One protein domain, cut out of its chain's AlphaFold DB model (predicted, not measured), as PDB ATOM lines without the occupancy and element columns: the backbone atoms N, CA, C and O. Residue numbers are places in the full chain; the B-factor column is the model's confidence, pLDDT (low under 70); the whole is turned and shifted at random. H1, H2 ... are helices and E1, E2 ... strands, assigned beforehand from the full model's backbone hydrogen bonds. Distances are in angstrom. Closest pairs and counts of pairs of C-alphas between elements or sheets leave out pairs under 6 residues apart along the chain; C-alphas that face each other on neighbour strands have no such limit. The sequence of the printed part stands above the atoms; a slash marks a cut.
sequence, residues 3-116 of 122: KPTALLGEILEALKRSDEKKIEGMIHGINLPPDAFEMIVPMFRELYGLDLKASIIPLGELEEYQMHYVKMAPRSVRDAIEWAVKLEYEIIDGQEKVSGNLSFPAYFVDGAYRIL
ATOM      1  N   LYS A   3     145.972 114.287 117.001       53.03
ATOM      2  CA  LYS A   3     147.360 114.767 117.071       53.03
ATOM      3  C   LYS A   3     147.780 115.418 118.401       53.03
ATOM      4  O   LYS A   3     148.927 115.202 118.782       53.03
ATOM      5  N   PRO A   4     146.931 116.188 119.117       57.88
ATOM      6  CA  PRO A   4     147.362 116.862 120.346       57.88
ATOM      7  C   PRO A   4     147.699 115.873 121.466       57.88
ATOM      8  O   PRO A   4     148.741 115.981 122.095       57.88
ATOM      9  N   THR A   5     146.863 114.857 121.665       64.19
ATOM     10  CA  THR A   5     147.026 113.842 122.715       64.19
ATOM     11  C   THR A   5     148.262 112.969 122.506       64.19
ATOM     12  O   THR A   5     148.944 112.641 123.471       64.19
ATOM     13  N   ALA A   6     148.594 112.624 121.258       68.94
ATOM     14  CA  ALA A   6     149.807 111.866 120.956       68.94
ATOM     15  C   ALA A   6     151.078 112.655 121.322       68.94
ATOM     16  O   ALA A   6     151.934 112.136 122.031       68.94
ATOM     17  N   LEU A   7     151.149 113.933 120.930       69.69
ATOM     18  CA  LEU A   7     152.274 114.809 121.264       69.69
ATOM     19  C   LEU A   7     152.419 115.009 122.782       69.69
ATOM     20  O   LEU A   7     153.525 114.938 123.309       69.69
ATOM     21  N   LEU A   8     151.310 115.215 123.499       69.00
ATOM     22  CA  LEU A   8     151.323 115.361 124.960       69.00
ATOM     23  C   LEU A   8     151.805 114.076 125.655       69.00
ATOM     24  O   LEU A   8     152.586 114.147 126.605       69.00
ATOM     25  N   GLY A   9     151.399 112.907 125.150       73.31
ATOM     26  CA  GLY A   9     151.889 111.613 125.622       73.31
ATOM     27  C   GLY A   9     153.389 111.414 125.380       73.31
ATOM     28  O   GLY A   9     154.092 110.933 126.267       73.31
ATOM     29  N   GLU A  10     153.902 111.833 124.220       78.81
ATOM     30  CA  GLU A  10     155.338 111.770 123.909       78.81
ATOM     31  C   GLU A  10     156.173 112.715 124.786       78.81
ATOM     32  O   GLU A  10     157.252 112.326 125.242       78.81
ATOM     33  N   ILE A  11     155.658 113.916 125.077       77.31
ATOM     34  CA  ILE A  11     156.270 114.859 126.025       77.31
ATOM     35  C   ILE A  11     156.325 114.237 127.422       77.31
ATOM     36  O   ILE A  11     157.382 114.249 128.049       77.31
ATOM     37  N   LEU A  12     155.228 113.637 127.895       75.88
ATOM     38  CA  LEU A  12     155.191 112.970 129.197       75.88
ATOM     39  C   LEU A  12     156.210 111.829 129.289       75.88
ATOM     40  O   LEU A  12     156.921 111.712 130.285       75.88
ATOM     41  N   GLU A  13     156.289 110.982 128.262       82.06
ATOM     42  CA  GLU A  13     157.242 109.872 128.245       82.06
ATOM     43  C   GLU A  13     158.692 110.373 128.279       82.06
ATOM     44  O   GLU A  13     159.528 109.808 128.987       82.06
ATOM     45  N   ALA A  14     158.992 111.450 127.551       80.19
ATOM     46  CA  ALA A  14     160.317 112.054 127.561       80.19
ATOM     47  C   ALA A  14     160.658 112.668 128.932       80.19
ATOM     48  O   ALA A  14     161.766 112.466 129.426       80.19
ATOM     49  N   LEU A  15     159.692 113.321 129.594       74.50
ATOM     50  CA  LEU A  15     159.851 113.850 130.955       74.50
ATOM     51  C   LEU A  15     160.125 112.740 131.979       74.50
ATOM     52  O   LEU A  15     161.009 112.891 132.819       74.50
ATOM     53  N   LYS A  16     159.416 111.605 131.889       75.12
ATOM     54  CA  LYS A  16     159.633 110.431 132.759       75.12
ATOM     55  C   LYS A  16     161.038 109.845 132.631       75.12
ATOM     56  O   LYS A  16     161.576 109.319 133.600       75.12
ATOM     57  N   ARG A  17     161.616 109.901 131.432       78.06
ATOM     58  CA  ARG A  17     162.948 109.355 131.132       78.06
ATOM     59  C   ARG A  17     164.074 110.377 131.300       78.06
ATOM     60  O   ARG A  17     165.221 110.029 131.030       78.06
ATOM     61  N   SER A  18     163.757 111.613 131.695       68.31
ATOM     62  CA  SER A  18     164.689 112.749 131.678       68.31
ATOM     63  C   SER A  18     165.398 112.906 130.323       68.31
ATOM     64  O   SER A  18     166.583 113.228 130.253       68.31
ATOM     65  N   ASP A  19     164.679 112.636 129.227       76.75
ATOM     66  CA  ASP A  19     165.207 112.714 127.862       76.75
ATOM     67  C   ASP A  19     165.094 114.148 127.336       76.75
ATOM     68  O   ASP A  19     164.249 114.484 126.501       76.75
ATOM     69  N   GLU A  20     165.950 115.018 127.873       68.31
ATOM     70  CA  GLU A  20     165.966 116.450 127.557       68.31
ATOM     71  C   GLU A  20     166.142 116.711 126.054       68.31
ATOM     72  O   GLU A  20     165.509 117.618 125.518       68.31
ATOM     73  N   LYS A  21     166.908 115.868 125.345       68.44
ATOM     74  CA  LYS A  21     167.110 115.977 123.889       68.44
ATOM     75  C   LYS A  21     165.832 115.701 123.104       68.44
ATOM     76  O   LYS A  21     165.552 116.390 122.122       68.44
ATOM     77  N   LYS A  22     165.046 114.697 123.510       74.81
ATOM     78  CA  LYS A  22     163.752 114.417 122.875       74.81
ATOM     79  C   LYS A  22     162.767 115.554 123.134       74.81
ATOM     80  O   LYS A  22     162.091 115.981 122.201       74.81
ATOM     81  N   ILE A  23     162.715 116.074 124.364       71.50
ATOM     82  CA  ILE A  23     161.870 117.228 124.711       71.50
ATOM     83  C   ILE A  23     162.259 118.438 123.866       71.50
ATOM     84  O   ILE A  23     161.384 119.065 123.269       71.50
ATOM     85  N   GLU A  24     163.559 118.705 123.742       66.19
ATOM     86  CA  GLU A  24     164.091 119.767 122.896       66.19
ATOM     87  C   GLU A  24     163.638 119.623 121.441       66.19
ATOM     88  O   GLU A  24     163.086 120.568 120.875       66.19
ATOM     89  N   GLY A  25     163.791 118.435 120.852       68.62
ATOM     90  CA  GLY A  25     163.348 118.170 119.484       68.62
ATOM     91  C   GLY A  25     161.842 118.364 119.273       68.62
ATOM     92  O   GLY A  25     161.430 118.818 118.207       68.62
ATOM     93  N   MET A  26     161.018 118.060 120.281       74.12
ATOM     94  CA  MET A  26     159.559 118.192 120.194       74.12
ATOM     95  C   MET A  26     159.077 119.641 120.270       74.12
ATOM     96  O   MET A  26     158.085 119.973 119.624       74.12
ATOM     97  N   ILE A  27     159.747 120.495 121.049       71.56
ATOM     98  CA  ILE A  27     159.292 121.874 121.295       71.56
ATOM     99  C   ILE A  27     160.058 122.938 120.500       71.56
ATOM    100  O   ILE A  27     159.704 124.120 120.541       71.56
ATOM    101  N   HIS A  28     161.091 122.535 119.758       70.00
ATOM    102  CA  HIS A  28     161.879 123.438 118.930       70.00
ATOM    103  C   HIS A  28     161.009 124.170 117.898       70.00
ATOM    104  O   HIS A  28     160.320 123.561 117.080       70.00
ATOM    105  N   GLY A  29     161.075 125.506 117.903       63.59
ATOM    106  CA  GLY A  29     160.387 126.337 116.916       63.59
ATOM    107  C   GLY A  29     158.871 126.424 117.099       63.59
ATOM    108  O   GLY A  29     158.215 127.022 116.242       63.59
ATOM    109  N   ILE A  30     158.322 125.883 118.196       72.06
ATOM    110  CA  ILE A  30     156.917 126.070 118.559       72.06
ATOM    111  C   ILE A  30     156.673 127.544 118.900       72.06
ATOM    112  O   ILE A  30     157.389 128.152 119.700       72.06
ATOM    113  N   ASN A  31     155.619 128.094 118.297       70.06
ATOM    114  CA  ASN A  31     155.049 129.376 118.682       70.06
ATOM    115  C   ASN A  31     154.011 129.126 119.770       70.06
ATOM    116  O   ASN A  31     152.952 128.556 119.501       70.06
ATOM    117  N   LEU A  32     154.324 129.548 120.987       72.69
ATOM    118  CA  LEU A  32     153.395 129.507 122.100       72.69
ATOM    119  C   LEU A  32     152.661 130.846 122.171       72.69
ATOM    120  O   LEU A  32     153.303 131.873 122.422       72.69
ATOM    121  N   PRO A  33     151.338 130.880 121.946       72.62
ATOM    122  CA  PRO A  33     150.577 132.071 122.278       72.62
ATOM    123  C   PRO A  33     150.679 132.355 123.793       72.62
ATOM    124  O   PRO A  33     150.998 131.451 124.570       72.62
ATOM    125  N   PRO A  34     150.443 133.599 124.242       69.88
ATOM    126  CA  PRO A  34     150.624 133.984 125.645       69.88
ATOM    127  C   PRO A  34     149.791 133.155 126.637       69.88
ATOM    128  O   PRO A  34     150.196 132.975 127.780       69.88
ATOM    129  N   ASP A  35     148.657 132.626 126.182       74.81
ATOM    130  CA  ASP A  35     147.702 131.796 126.919       74.81
ATOM    131  C   ASP A  35     147.914 130.281 126.719       74.81
ATOM    132  O   ASP A  35     147.167 129.471 127.269       74.81
ATOM    133  N   ALA A  36     148.949 129.859 125.977       72.00
ATOM    134  CA  ALA A  36     149.179 128.449 125.645       72.00
ATOM    135  C   ALA A  36     149.205 127.541 126.882       72.00
ATOM    136  O   ALA A  36     148.719 126.410 126.856       72.00
ATOM    137  N   PHE A  37     149.769 128.038 127.982       73.62
ATOM    138  CA  PHE A  37     149.884 127.287 129.225       73.62
ATOM    139  C   PHE A  37     148.551 127.129 129.944       73.62
ATOM    140  O   PHE A  37     148.302 126.059 130.494       73.62
ATOM    141  N   GLU A  38     147.670 128.128 129.880       72.19
ATOM    142  CA  GLU A  38     146.317 128.029 130.436       72.19
ATOM    143  C   GLU A  38     145.505 126.935 129.731       72.19
ATOM    144  O   GLU A  38     144.650 126.304 130.345       72.19
ATOM    145  N   MET A  39     145.821 126.658 128.461       69.94
ATOM    146  CA  MET A  39     145.189 125.597 127.681       69.94
ATOM    147  C   MET A  39     145.831 124.220 127.900       69.94
ATOM    148  O   MET A  39     145.126 123.223 128.039       69.94
ATOM    149  N   ILE A  40     147.166 124.139 127.916       69.81
ATOM    150  CA  ILE A  40     147.901 122.862 127.903       69.81
ATOM    151  C   ILE A  40     148.041 122.260 129.308       69.81
ATOM    152  O   ILE A  40     147.944 121.041 129.467       69.81
ATOM    153  N   VAL A  41     148.241 123.087 130.340       77.62
ATOM    154  CA  VAL A  41     148.443 122.618 131.723       77.62
ATOM    155  C   VAL A  41     147.249 121.802 132.244       77.62
ATOM    156  O   VAL A  41     147.474 120.693 132.740       77.62
ATOM    157  N   PRO A  42     145.985 122.255 132.103       76.06
ATOM    158  CA  PRO A  42     144.838 121.471 132.557       76.06
ATOM    159  C   PRO A  42     144.724 120.118 131.848       76.06
ATOM    160  O   PRO A  42     144.389 119.124 132.490       76.06
ATOM    161  N   MET A  43     145.071 120.054 130.555       72.31
ATOM    162  CA  MET A  43     145.024 118.812 129.777       72.31
ATOM    163  C   MET A  43     146.014 117.767 130.298       72.31
ATOM    164  O   MET A  43     145.678 116.588 130.356       72.31
ATOM    165  N   PHE A  44     147.216 118.175 130.717       71.75
ATOM    166  CA  PHE A  44     148.189 117.254 131.314       71.75
ATOM    167  C   PHE A  44     147.688 116.645 132.626       71.75
ATOM    168  O   PHE A  44     147.859 115.448 132.867       71.75
ATOM    169  N   ARG A  45     147.023 117.457 133.450       76.75
ATOM    170  CA  ARG A  45     146.427 116.997 134.702       76.75
ATOM    171  C   ARG A  45     145.260 116.046 134.461       76.75
ATOM    172  O   ARG A  45     145.200 114.996 135.093       76.75
ATOM    173  N   GLU A  46     144.347 116.403 133.562       75.94
ATOM    174  CA  GLU A  46     143.145 115.615 133.271       75.94
ATOM    175  C   GLU A  46     143.477 114.272 132.610       75.94
ATOM    176  O   GLU A  46     142.953 113.237 133.015       75.94
ATOM    177  N   LEU A  47     144.369 114.277 131.616       70.25
ATOM    178  CA  LEU A  47     144.660 113.091 130.809       70.25
ATOM    179  C   LEU A  47     145.699 112.167 131.447       70.25
ATOM    180  O   LEU A  47     145.655 110.958 131.220       70.25
ATOM    181  N   TYR A  48     146.638 112.719 132.220       70.69
ATOM    182  CA  TYR A  48     147.818 111.979 132.673       70.69
ATOM    183  C   TYR A  48     148.087 112.076 134.177       70.69
ATOM    184  O   TYR A  48     149.070 111.505 134.644       70.69
ATOM    185  N   GLY A  49     147.252 112.785 134.948       70.25
ATOM    186  CA  GLY A  49     147.460 112.960 136.390       70.25
ATOM    187  C   GLY A  49     148.749 113.714 136.737       70.25
ATOM    188  O   GLY A  49     149.242 113.591 137.856       70.25
ATOM    189  N   LEU A  50     149.302 114.462 135.779       76.56
ATOM    190  CA  LEU A  50     150.529 115.237 135.919       76.56
ATOM    191  C   LEU A  50     150.209 116.609 136.523       76.56
ATOM    192  O   LEU A  50     149.425 117.360 135.936       76.56
ATOM    193  N   ASP A  51     150.839 116.971 137.643       82.19
ATOM    194  CA  ASP A  51     150.810 118.363 138.109       82.19
ATOM    195  C   ASP A  51     151.925 119.130 137.394       82.19
ATOM    196  O   ASP A  51     153.101 119.050 137.757       82.19
ATOM    197  N   LEU A  52     151.552 119.798 136.303       82.50
ATOM    198  CA  LEU A  52     152.432 120.635 135.500       82.50
ATOM    199  C   LEU A  52     152.155 122.097 135.835       82.50
ATOM    200  O   LEU A  52     151.022 122.558 135.745       82.50
ATOM    201  N   LYS A  53     153.194 122.854 136.157       83.50
ATOM    202  CA  LYS A  53     153.154 124.313 136.198       83.50
ATOM    203  C   LYS A  53     154.025 124.831 135.080       83.50
ATOM    204  O   LYS A  53     155.145 124.365 134.890       83.50
ATOM    205  N   ALA A  54     153.500 125.791 134.342       81.94
ATOM    206  CA  ALA A  54     154.233 126.441 133.280       81.94
ATOM    207  C   ALA A  54     154.141 127.951 133.458       81.94
ATOM    208  O   ALA A  54     153.074 128.480 133.775       81.94
ATOM    209  N   SER A  55     155.263 128.635 133.287       84.44
ATOM    210  CA  SER A  55     155.352 130.083 133.424       84.44
ATOM    211  C   SER A  55     156.352 130.663 132.434       84.44
ATOM    212  O   SER A  55     157.243 129.977 131.932       84.44
ATOM    213  N   ILE A  56     156.185 131.950 132.144       84.06
ATOM    214  CA  ILE A  56     157.168 132.743 131.415       84.06
ATOM    215  C   ILE A  56     157.895 133.593 132.445       84.06
ATOM    216  O   ILE A  56     157.261 134.347 133.181       84.06
ATOM    217  N   ILE A  57     159.214 133.458 132.491       85.25
ATOM    218  CA  ILE A  57     160.080 134.196 133.409       85.25
ATOM    219  C   ILE A  57     161.106 135.016 132.620       85.25
ATOM    220  O   ILE A  57     161.488 134.619 131.513       85.25
ATOM    221  N   PRO A  58     161.560 136.166 133.140       88.56
ATOM    222  CA  PRO A  58     162.708 136.874 132.590       88.56
ATOM    223  C   PRO A  58     163.934 135.960 132.513       88.56
ATOM    224  O   PRO A  58     164.206 135.191 133.434       88.56
ATOM    225  N   LEU A  59     164.728 136.085 131.448       84.94
ATOM    226  CA  LEU A  59     165.924 135.258 131.263       84.94
ATOM    227  C   LEU A  59     166.924 135.377 132.429       84.94
ATOM    228  O   LEU A  59     167.607 134.413 132.763       84.94
ATOM    229  N   GLY A  60     166.992 136.550 133.068       84.25
ATOM    230  CA  GLY A  60     167.857 136.802 134.225       84.25
ATOM    231  C   GLY A  60     167.482 136.031 135.497       84.25
ATOM    232  O   GLY A  60     168.265 136.036 136.440       84.25
ATOM    233  N   GLU A  61     166.317 135.377 135.530       85.81
ATOM    234  CA  GLU A  61     165.888 134.515 136.640       85.81
ATOM    235  C   GLU A  61     166.345 133.056 136.483       85.81
ATOM    236  O   GLU A  61     166.152 132.254 137.397       85.81
ATOM    237  N   LEU A  62     166.962 132.697 135.350       80.88
ATOM    238  CA  LEU A  62     167.536 131.369 135.155       80.88
ATOM    239  C   LEU A  62     168.836 131.187 135.939       80.88
ATOM    240  O   LEU A  62     169.703 132.063 135.983       80.88
ATOM    241  N   GLU A  63     169.008 129.992 136.496       80.38
ATOM    242  CA  GLU A  63     170.254 129.592 137.136       80.38
ATOM    243  C   GLU A  63     171.379 129.412 136.105       80.38
ATOM    244  O   GLU A  63     171.158 129.130 134.925       80.38
ATOM    245  N   GLU A  64     172.633 129.531 136.545       77.12
ATOM    246  CA  GLU A  64     173.780 129.528 135.633       77.12
ATOM    247  C   GLU A  64     173.906 128.237 134.802       77.12
ATOM    248  O   GLU A  64     174.304 128.300 133.634       77.12
ATOM    249  N   TYR A  65     173.520 127.083 135.357       73.00
ATOM    250  CA  TYR A  65     173.495 125.821 134.611       73.00
ATOM    251  C   TYR A  65     172.378 125.787 133.554       73.00
ATOM    252  O   TYR A  65     172.570 125.211 132.486       73.00
ATOM    253  N   GLN A  66     171.249 126.464 133.793       72.50
ATOM    254  CA  GLN A  66     170.129 126.576 132.846       72.50
ATOM    255  C   GLN A  66     170.465 127.530 131.687       72.50
ATOM    256  O   GLN A  66     169.941 127.403 130.584       72.50
ATOM    257  N   MET A  67     171.409 128.449 131.907       76.69
ATOM    258  CA  MET A  67     171.907 129.390 130.898       76.69
ATOM    259  C   MET A  67     172.911 128.775 129.906       76.69
ATOM    260  O   MET A  67     173.365 129.474 128.995       76.69
ATOM    261  N   HIS A  68     173.281 127.497 130.058       75.06
ATOM    262  CA  HIS A  68     174.295 126.831 129.232       75.06
ATOM    263  C   HIS A  68     174.034 126.991 127.724       75.06
ATOM    264  O   HIS A  68     174.881 127.516 126.997       75.06
ATOM    265  N   TYR A  69     172.832 126.631 127.270       67.88
ATOM    266  CA  TYR A  69     172.466 126.673 125.853       67.88
ATOM    267  C   TYR A  69     172.375 128.101 125.309       67.88
ATOM    268  O   TYR A  69     172.852 128.383 124.212       67.88
ATOM    269  N   VAL A  70     171.884 129.053 126.107       75.62
ATOM    270  CA  VAL A  70     171.876 130.478 125.736       75.62
ATOM    271  C   VAL A  70     173.294 130.969 125.464       75.62
ATOM    272  O   VAL A  70     173.547 131.616 124.452       75.62
ATOM    273  N   LYS A  71     174.250 130.631 126.338       76.81
ATOM    274  CA  LYS A  71     175.652 131.051 126.189       76.81
ATOM    275  C   LYS A  71     176.282 130.501 124.905       76.81
ATOM    276  O   LYS A  71     177.102 131.202 124.304       76.81
ATOM    277  N   MET A  72     175.870 129.312 124.462       72.81
ATOM    278  CA  MET A  72     176.348 128.664 123.233       72.81
ATOM    279  C   MET A  72     175.694 129.190 121.944       72.81
ATOM    280  O   MET A  72     176.136 128.830 120.853       72.81
ATOM    281  N   ALA A  73     174.690 130.066 122.034       71.69
ATOM    282  CA  ALA A  73     173.959 130.523 120.854       71.69
ATOM    283  C   ALA A  73     174.734 131.526 119.997       71.69
ATOM    284  O   ALA A  73     175.548 132.301 120.521       71.69
ATOM    285  N   PRO A  74     174.430 131.593 118.684       73.69
ATOM    286  CA  PRO A  74     174.862 132.702 117.847       73.69
ATOM    287  C   PRO A  74     174.488 134.039 118.489       73.69
ATOM    288  O   PRO A  74     173.415 134.187 119.071       73.69
ATOM    289  N   ARG A  75     175.355 135.048 118.364       77.75
ATOM    290  CA  ARG A  75     175.143 136.354 119.010       77.75
ATOM    291  C   ARG A  75     173.801 136.995 118.639       77.75
ATOM    292  O   ARG A  75     173.105 137.457 119.527       77.75
ATOM    293  N   SER A  76     173.412 136.927 117.365       71.81
ATOM    294  CA  SER A  76     172.122 137.429 116.870       71.81
ATOM    295  C   SER A  76     170.905 136.779 117.533       71.81
ATOM    296  O   SER A  76     169.843 137.384 117.579       71.81
ATOM    297  N   VAL A  77     171.057 135.550 118.023       69.50
ATOM    298  CA  VAL A  77     170.029 134.818 118.762       69.50
ATOM    299  C   VAL A  77     170.055 135.216 120.233       69.50
ATOM    300  O   VAL A  77     169.009 135.522 120.789       69.50
ATOM    301  N   ARG A  78     171.241 135.263 120.858       75.88
ATOM    302  CA  ARG A  78     171.384 135.663 122.271       75.88
ATOM    303  C   ARG A  78     170.798 137.039 122.540       75.88
ATOM    304  O   ARG A  78     170.099 137.205 123.527       75.88
ATOM    305  N   ASP A  79     171.058 137.983 121.643       80.75
ATOM    306  CA  ASP A  79     170.606 139.367 121.780       80.75
ATOM    307  C   ASP A  79     169.071 139.498 121.652       80.75
ATOM    308  O   ASP A  79     168.520 140.523 122.035       80.75
ATOM    309  N   ALA A  80     168.380 138.477 121.129       76.69
ATOM    310  CA  ALA A  80     166.923 138.454 120.983       76.69
ATOM    311  C   ALA A  80     166.201 137.694 122.110       76.69
ATOM    312  O   ALA A  80     164.987 137.822 122.249       76.69
ATOM    313  N   ILE A  81     166.913 136.877 122.895       81.44
ATOM    314  CA  ILE A  81     166.317 136.094 123.982       81.44
ATOM    315  C   ILE A  81     166.247 136.973 125.229       81.44
ATOM    316  O   ILE A  81     167.263 137.306 125.831       81.44
ATOM    317  N   GLU A  82     165.027 137.293 125.645       85.00
ATOM    318  CA  GLU A  82     164.752 138.075 126.859       85.00
ATOM    319  C   GLU A  82     163.985 137.267 127.915       85.00
ATOM    320  O   GLU A  82     163.952 137.637 129.090       85.00
ATOM    321  N   TRP A  83     163.399 136.137 127.512       86.25
ATOM    322  CA  TRP A  83     162.467 135.356 128.318       86.25
ATOM    323  C   TRP A  83     162.863 133.881 128.337       86.25
ATOM    324  O   TRP A  83     163.642 133.408 127.510       86.25
ATOM    325  N   ALA A  84     162.292 133.134 129.270       84.25
ATOM    326  CA  ALA A  84     162.340 131.686 129.285       84.25
ATOM    327  C   ALA A  84     160.973 131.116 129.658       84.25
ATOM    328  O   ALA A  84     160.258 131.660 130.497       84.25
ATOM    329  N   VAL A  85     160.620 130.000 129.033       81.75
ATOM    330  CA  VAL A  85     159.499 129.157 129.438       81.75
ATOM    331  C   VAL A  85     160.013 128.188 130.486       81.75
ATOM    332  O   VAL A  85     160.849 127.342 130.175       81.75
ATOM    333  N   LYS A  86     159.511 128.293 131.711       83.62
ATOM    334  CA  LYS A  86     159.810 127.359 132.793       83.62
ATOM    335  C   LYS A  86     158.664 126.366 132.933       83.62
ATOM    336  O   LYS A  86     157.507 126.764 133.031       83.62
ATOM    337  N   LEU A  87     158.998 125.082 132.959       79.19
ATOM    338  CA  LEU A  87     158.100 123.983 133.281       79.19
ATOM    339  C   LEU A  87     158.551 123.353 134.596       79.19
ATOM    340  O   LEU A  87     159.695 122.934 134.727       79.19
ATOM    341  N   GLU A  88     157.650 123.254 135.557       82.94
ATOM    342  CA  GLU A  88     157.843 122.520 136.806       82.94
ATOM    343  C   GLU A  88     156.830 121.388 136.811       82.94
ATOM    344  O   GLU A  88     155.643 121.622 136.588       82.94
ATOM    345  N   TYR A  89     157.286 120.159 137.013       81.12
ATOM    346  CA  TYR A  89     156.420 119.003 136.858       81.12
ATOM    347  C   TYR A  89     156.606 117.993 137.978       81.12
ATOM    348  O   TYR A  89     157.704 117.784 138.497       81.12
ATOM    349  N   GLU A  90     155.501 117.338 138.309       83.56
ATOM    350  CA  GLU A  90     155.447 116.211 139.221       83.56
ATOM    351  C   GLU A  90     154.666 115.070 138.575       83.56
ATOM    352  O   GLU A  90     153.459 115.171 138.344       83.56
ATOM    353  N   ILE A  91     155.376 113.982 138.279       77.69
ATOM    354  CA  ILE A  91     154.826 112.767 137.688       77.69
ATOM    355  C   ILE A  91     154.660 111.724 138.781       77.69
ATOM    356  O   ILE A  91     155.615 111.396 139.487       77.69
ATOM    357  N   ILE A  92     153.456 111.170 138.881       72.75
ATOM    358  CA  ILE A  92     153.179 110.007 139.717       72.75
ATOM    359  C   ILE A  92     153.195 108.781 138.803       72.75
ATOM    360  O   ILE A  92     152.313 108.623 137.959       72.75
ATOM    361  N   ASP A  93     154.204 107.922 138.953       69.88
ATOM    362  CA  ASP A  93     154.310 106.656 138.225       69.88
ATOM    363  C   ASP A  93     154.170 105.480 139.199       69.88
ATOM    364  O   ASP A  93     155.125 105.014 139.823       69.88
ATOM    365  N   GLY A  94     152.928 105.039 139.412       75.00
ATOM    366  CA  GLY A  94     152.617 104.039 140.432       75.00
ATOM    367  C   GLY A  94     152.858 104.573 141.849       75.00
ATOM    368  O   GLY A  94     152.075 105.383 142.338       75.00
ATOM    369  N   GLN A  95     153.907 104.085 142.525       71.69
ATOM    370  CA  GLN A  95     154.312 104.550 143.865       71.69
ATOM    371  C   GLN A  95     155.480 105.544 143.841       71.69
ATOM    372  O   GLN A  95     155.830 106.093 144.886       71.69
ATOM    373  N   GLU A  96     156.091 105.772 142.680       72.75
ATOM    374  CA  GLU A  96     157.261 106.630 142.551       72.75
ATOM    375  C   GLU A  96     156.838 108.033 142.108       72.75
ATOM    376  O   GLU A  96     156.050 108.208 141.176       72.75
ATOM    377  N   LYS A  97     157.336 109.044 142.822       77.31
ATOM    378  CA  LYS A  97     157.083 110.454 142.533       77.31
ATOM    379  C   LYS A  97     158.351 111.052 141.949       77.31
ATOM    380  O   LYS A  97     159.353 111.188 142.650       77.31
ATOM    381  N   VAL A  98     158.287 111.408 140.673       75.62
ATOM    382  CA  VAL A  98     159.377 112.066 139.956       75.62
ATOM    383  C   VAL A  98     159.035 113.540 139.838       75.62
ATOM    384  O   VAL A  98     158.000 113.900 139.280       75.62
ATOM    385  N   SER A  99     159.903 114.398 140.363       81.38
ATOM    386  CA  SER A  99     159.760 115.848 140.258       81.38
ATOM    387  C   SER A  99     160.929 116.415 139.471       81.38
ATOM    388  O   SER A  99     162.069 115.990 139.660       81.38
ATOM    389  N   GLY A 100     160.652 117.382 138.607       76.75
ATOM    390  CA  GLY A 100     161.675 118.029 137.802       76.75
ATOM    391  C   GLY A 100     161.297 119.448 137.421       76.75
ATOM    392  O   GLY A 100     160.158 119.890 137.588       76.75
ATOM    393  N   ASN A 101     162.287 120.171 136.912       79.19
ATOM    394  CA  ASN A 101     162.069 121.444 136.254       79.19
ATOM    395  C   ASN A 101     162.849 121.481 134.940       79.19
ATOM    396  O   ASN A 101     163.923 120.893 134.834       79.19
ATOM    397  N   LEU A 102     162.287 122.158 133.946       75.88
ATOM    398  CA  LEU A 102     162.925 122.450 132.670       75.88
ATOM    399  C   LEU A 102     162.731 123.924 132.371       75.88
ATOM    400  O   LEU A 102     161.691 124.496 132.688       75.88
ATOM    401  N   SER A 103     163.728 124.542 131.757       77.81
ATOM    402  CA  SER A 103     163.638 125.929 131.321       77.81
ATOM    403  C   SER A 103     164.124 126.044 129.890       77.81
ATOM    404  O   SER A 103     165.199 125.552 129.551       77.81
ATOM    405  N   PHE A 104     163.334 126.706 129.055       78.62
ATOM    406  CA  PHE A 104     163.603 126.860 127.635       78.62
ATOM    407  C   PHE A 104     163.696 128.340 127.286       78.62
ATOM    408  O   PHE A 104     162.711 129.062 127.449       78.62
ATOM    409  N   PRO A 105     164.846 128.816 126.792       78.81
ATOM    410  CA  PRO A 105     164.982 130.188 126.330       78.81
ATOM    411  C   PRO A 105     163.955 130.516 125.239       78.81
ATOM    412  O   PRO A 105     163.682 129.707 124.348       78.81
ATOM    413  N   ALA A 106     163.380 131.711 125.303       81.25
ATOM    414  CA  ALA A 106     162.352 132.169 124.385       81.25
ATOM    415  C   ALA A 106     162.515 133.656 124.050       81.25
ATOM    416  O   ALA A 106     163.065 134.449 124.816       81.25
ATOM    417  N   TYR A 107     161.994 134.042 122.893       77.19
ATOM    418  CA  TYR A 107     161.883 135.438 122.482       77.19
ATOM    419  C   TYR A 107     160.456 135.738 122.048       77.19
ATOM    420  O   TYR A 107     159.736 134.850 121.587       77.19
ATOM    421  N   PHE A 108     160.035 136.986 122.222       77.75
ATOM    422  CA  PHE A 108     158.692 137.411 121.863       77.75
ATOM    423  C   PHE A 108     158.692 137.991 120.450       77.75
ATOM    424  O   PHE A 108     159.420 138.937 120.157       77.75
ATOM    425  N   VAL A 109     157.887 137.414 119.562       78.81
ATOM    426  CA  VAL A 109     157.754 137.861 118.174       78.81
ATOM    427  C   VAL A 109     156.309 137.680 117.726       78.81
ATOM    428  O   VAL A 109     155.686 136.665 118.025       78.81
ATOM    429  N   ASP A 110     155.760 138.685 117.044       80.81
ATOM    430  CA  ASP A 110     154.410 138.649 116.467       80.81
ATOM    431  C   ASP A 110     153.302 138.211 117.446       80.81
ATOM    432  O   ASP A 110     152.374 137.489 117.087       80.81
ATOM    433  N   GLY A 111     153.390 138.649 118.707       77.25
ATOM    434  CA  GLY A 111     152.381 138.341 119.724       77.25
ATOM    435  C   GLY A 111     152.519 136.960 120.375       77.25
ATOM    436  O   GLY A 111     151.653 136.592 121.164       77.25
ATOM    437  N   ALA A 112     153.576 136.203 120.072       77.31
ATOM    438  CA  ALA A 112     153.808 134.863 120.597       77.31
ATOM    439  C   ALA A 112     155.223 134.703 121.171       77.31
ATOM    440  O   ALA A 112     156.179 135.348 120.736       77.31
ATOM    441  N   TYR A 113     155.363 133.789 122.130       76.12
ATOM    442  CA  TYR A 113     156.656 133.342 122.630       76.12
ATOM    443  C   TYR A 113     157.167 132.215 121.754       76.12
ATOM    444  O   TYR A 113     156.553 131.153 121.641       76.12
ATOM    445  N   ARG A 114     158.318 132.440 121.138       75.81
ATOM    446  CA  ARG A 114     158.978 131.439 120.320       75.81
ATOM    447  C   ARG A 114     160.089 130.799 121.129       75.81
ATOM    448  O   ARG A 114     161.072 131.462 121.463       75.81
ATOM    449  N   ILE A 115     159.916 129.518 121.446       74.69
ATOM    450  CA  ILE A 115     160.948 128.742 122.131       74.69
ATOM    451  C   ILE A 115     162.108 128.552 121.157       74.69
ATOM    452  O   ILE A 115     161.948 127.980 120.073       74.69
ATOM    453  N   LEU A 116     163.278 129.046 121.547       67.31
ATOM    454  CA  LEU A 116     164.501 128.888 120.787       67.31
ATOM    455  C   LEU A 116     165.438 127.999 121.584       67.31
ATOM    456  O   LEU A 116     166.050 128.425 122.562       67.31
TER     457      LEU A 116
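Overview. This is residues 3 to 116 of the 122 residues of an uncharacterized protein of Dehalococcoidia bacterium (UniProt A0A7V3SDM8). A long, curled antiparallel sheet of E1, E2, E3 and E4 has H3 packed on one face, mostly at E1, while the hairpin of H1 and H2 only grazes the sheet, H1 with its residues 12 to 16 at E2 and E3; small H4 and H5 lie near one end of the sheet's length, the E2-E3 turn at the other. The printed part has 114 residues, with H1 H2 H3 E1 H4 H5 E2 E3 E4 along the chain and sheet order E1 E2 E3 E4. The class is mixed, helices and strands; the whole is compact, with a radius of gyration of the C-alphas of 14.3 A, and spans 44 by 29 by 22 A.

Along the chain. The strands are E1, residues 51 to 58, 22.7 A; E2, 83 to 93, 31.4 A; E3, 96 to 109, 39.6 A; and E4, 112 to 115. The helices are H1, 3 to 16, 20.4 A; H2, 20 to 27; H3, 36 to 48, 18.0 A; H4, 68 to 72; and H5, 75 to 78. C-alpha 3 is at (147.360, 114.767, 117.071) and C-alpha 115 at (160.948, 128.742, 122.131).

Arrangement. E2, E3 and E4 form a meander, each strand the antiparallel neighbour of the one before. N 53 and O 88 of E1 and E2 are 2.8 A apart, N 87 and O 102 of E2 and E3 2.8 A, and N 109 and O 112 of E3 and E4 2.9 A, within hydrogen-bond range. H3 is on one face, making two layers, helix and sheet; its closest C-alphas to E1 are Arg 45 and Asp 51, 5.7 A. H1, with residues 11 to 15 alone, touches H2 in a helical hairpin, closest C-alphas Ala 14 and Ile 23, 6.1 A, a shallow tilt of 17 degrees, opposite ways. H1 and H2 only graze the sheet; H4 and H5 graze it too, only just, with 5 pairs of C-alphas within 10 A each. O i to N i+4 pairs are within hydrogen-bond range throughout H1, H2 and H4, and in 7 of 9 in H3; H5 is too short for one.

Size, cuts and confidence. The C-alphas farthest apart, those of Ser 76 and Gln 95, are 46.1 A apart. The printed part has no cut and no long link. Mean pLDDT of the printed part is 75.6; 19 residues are under 70, among them 3 to 8.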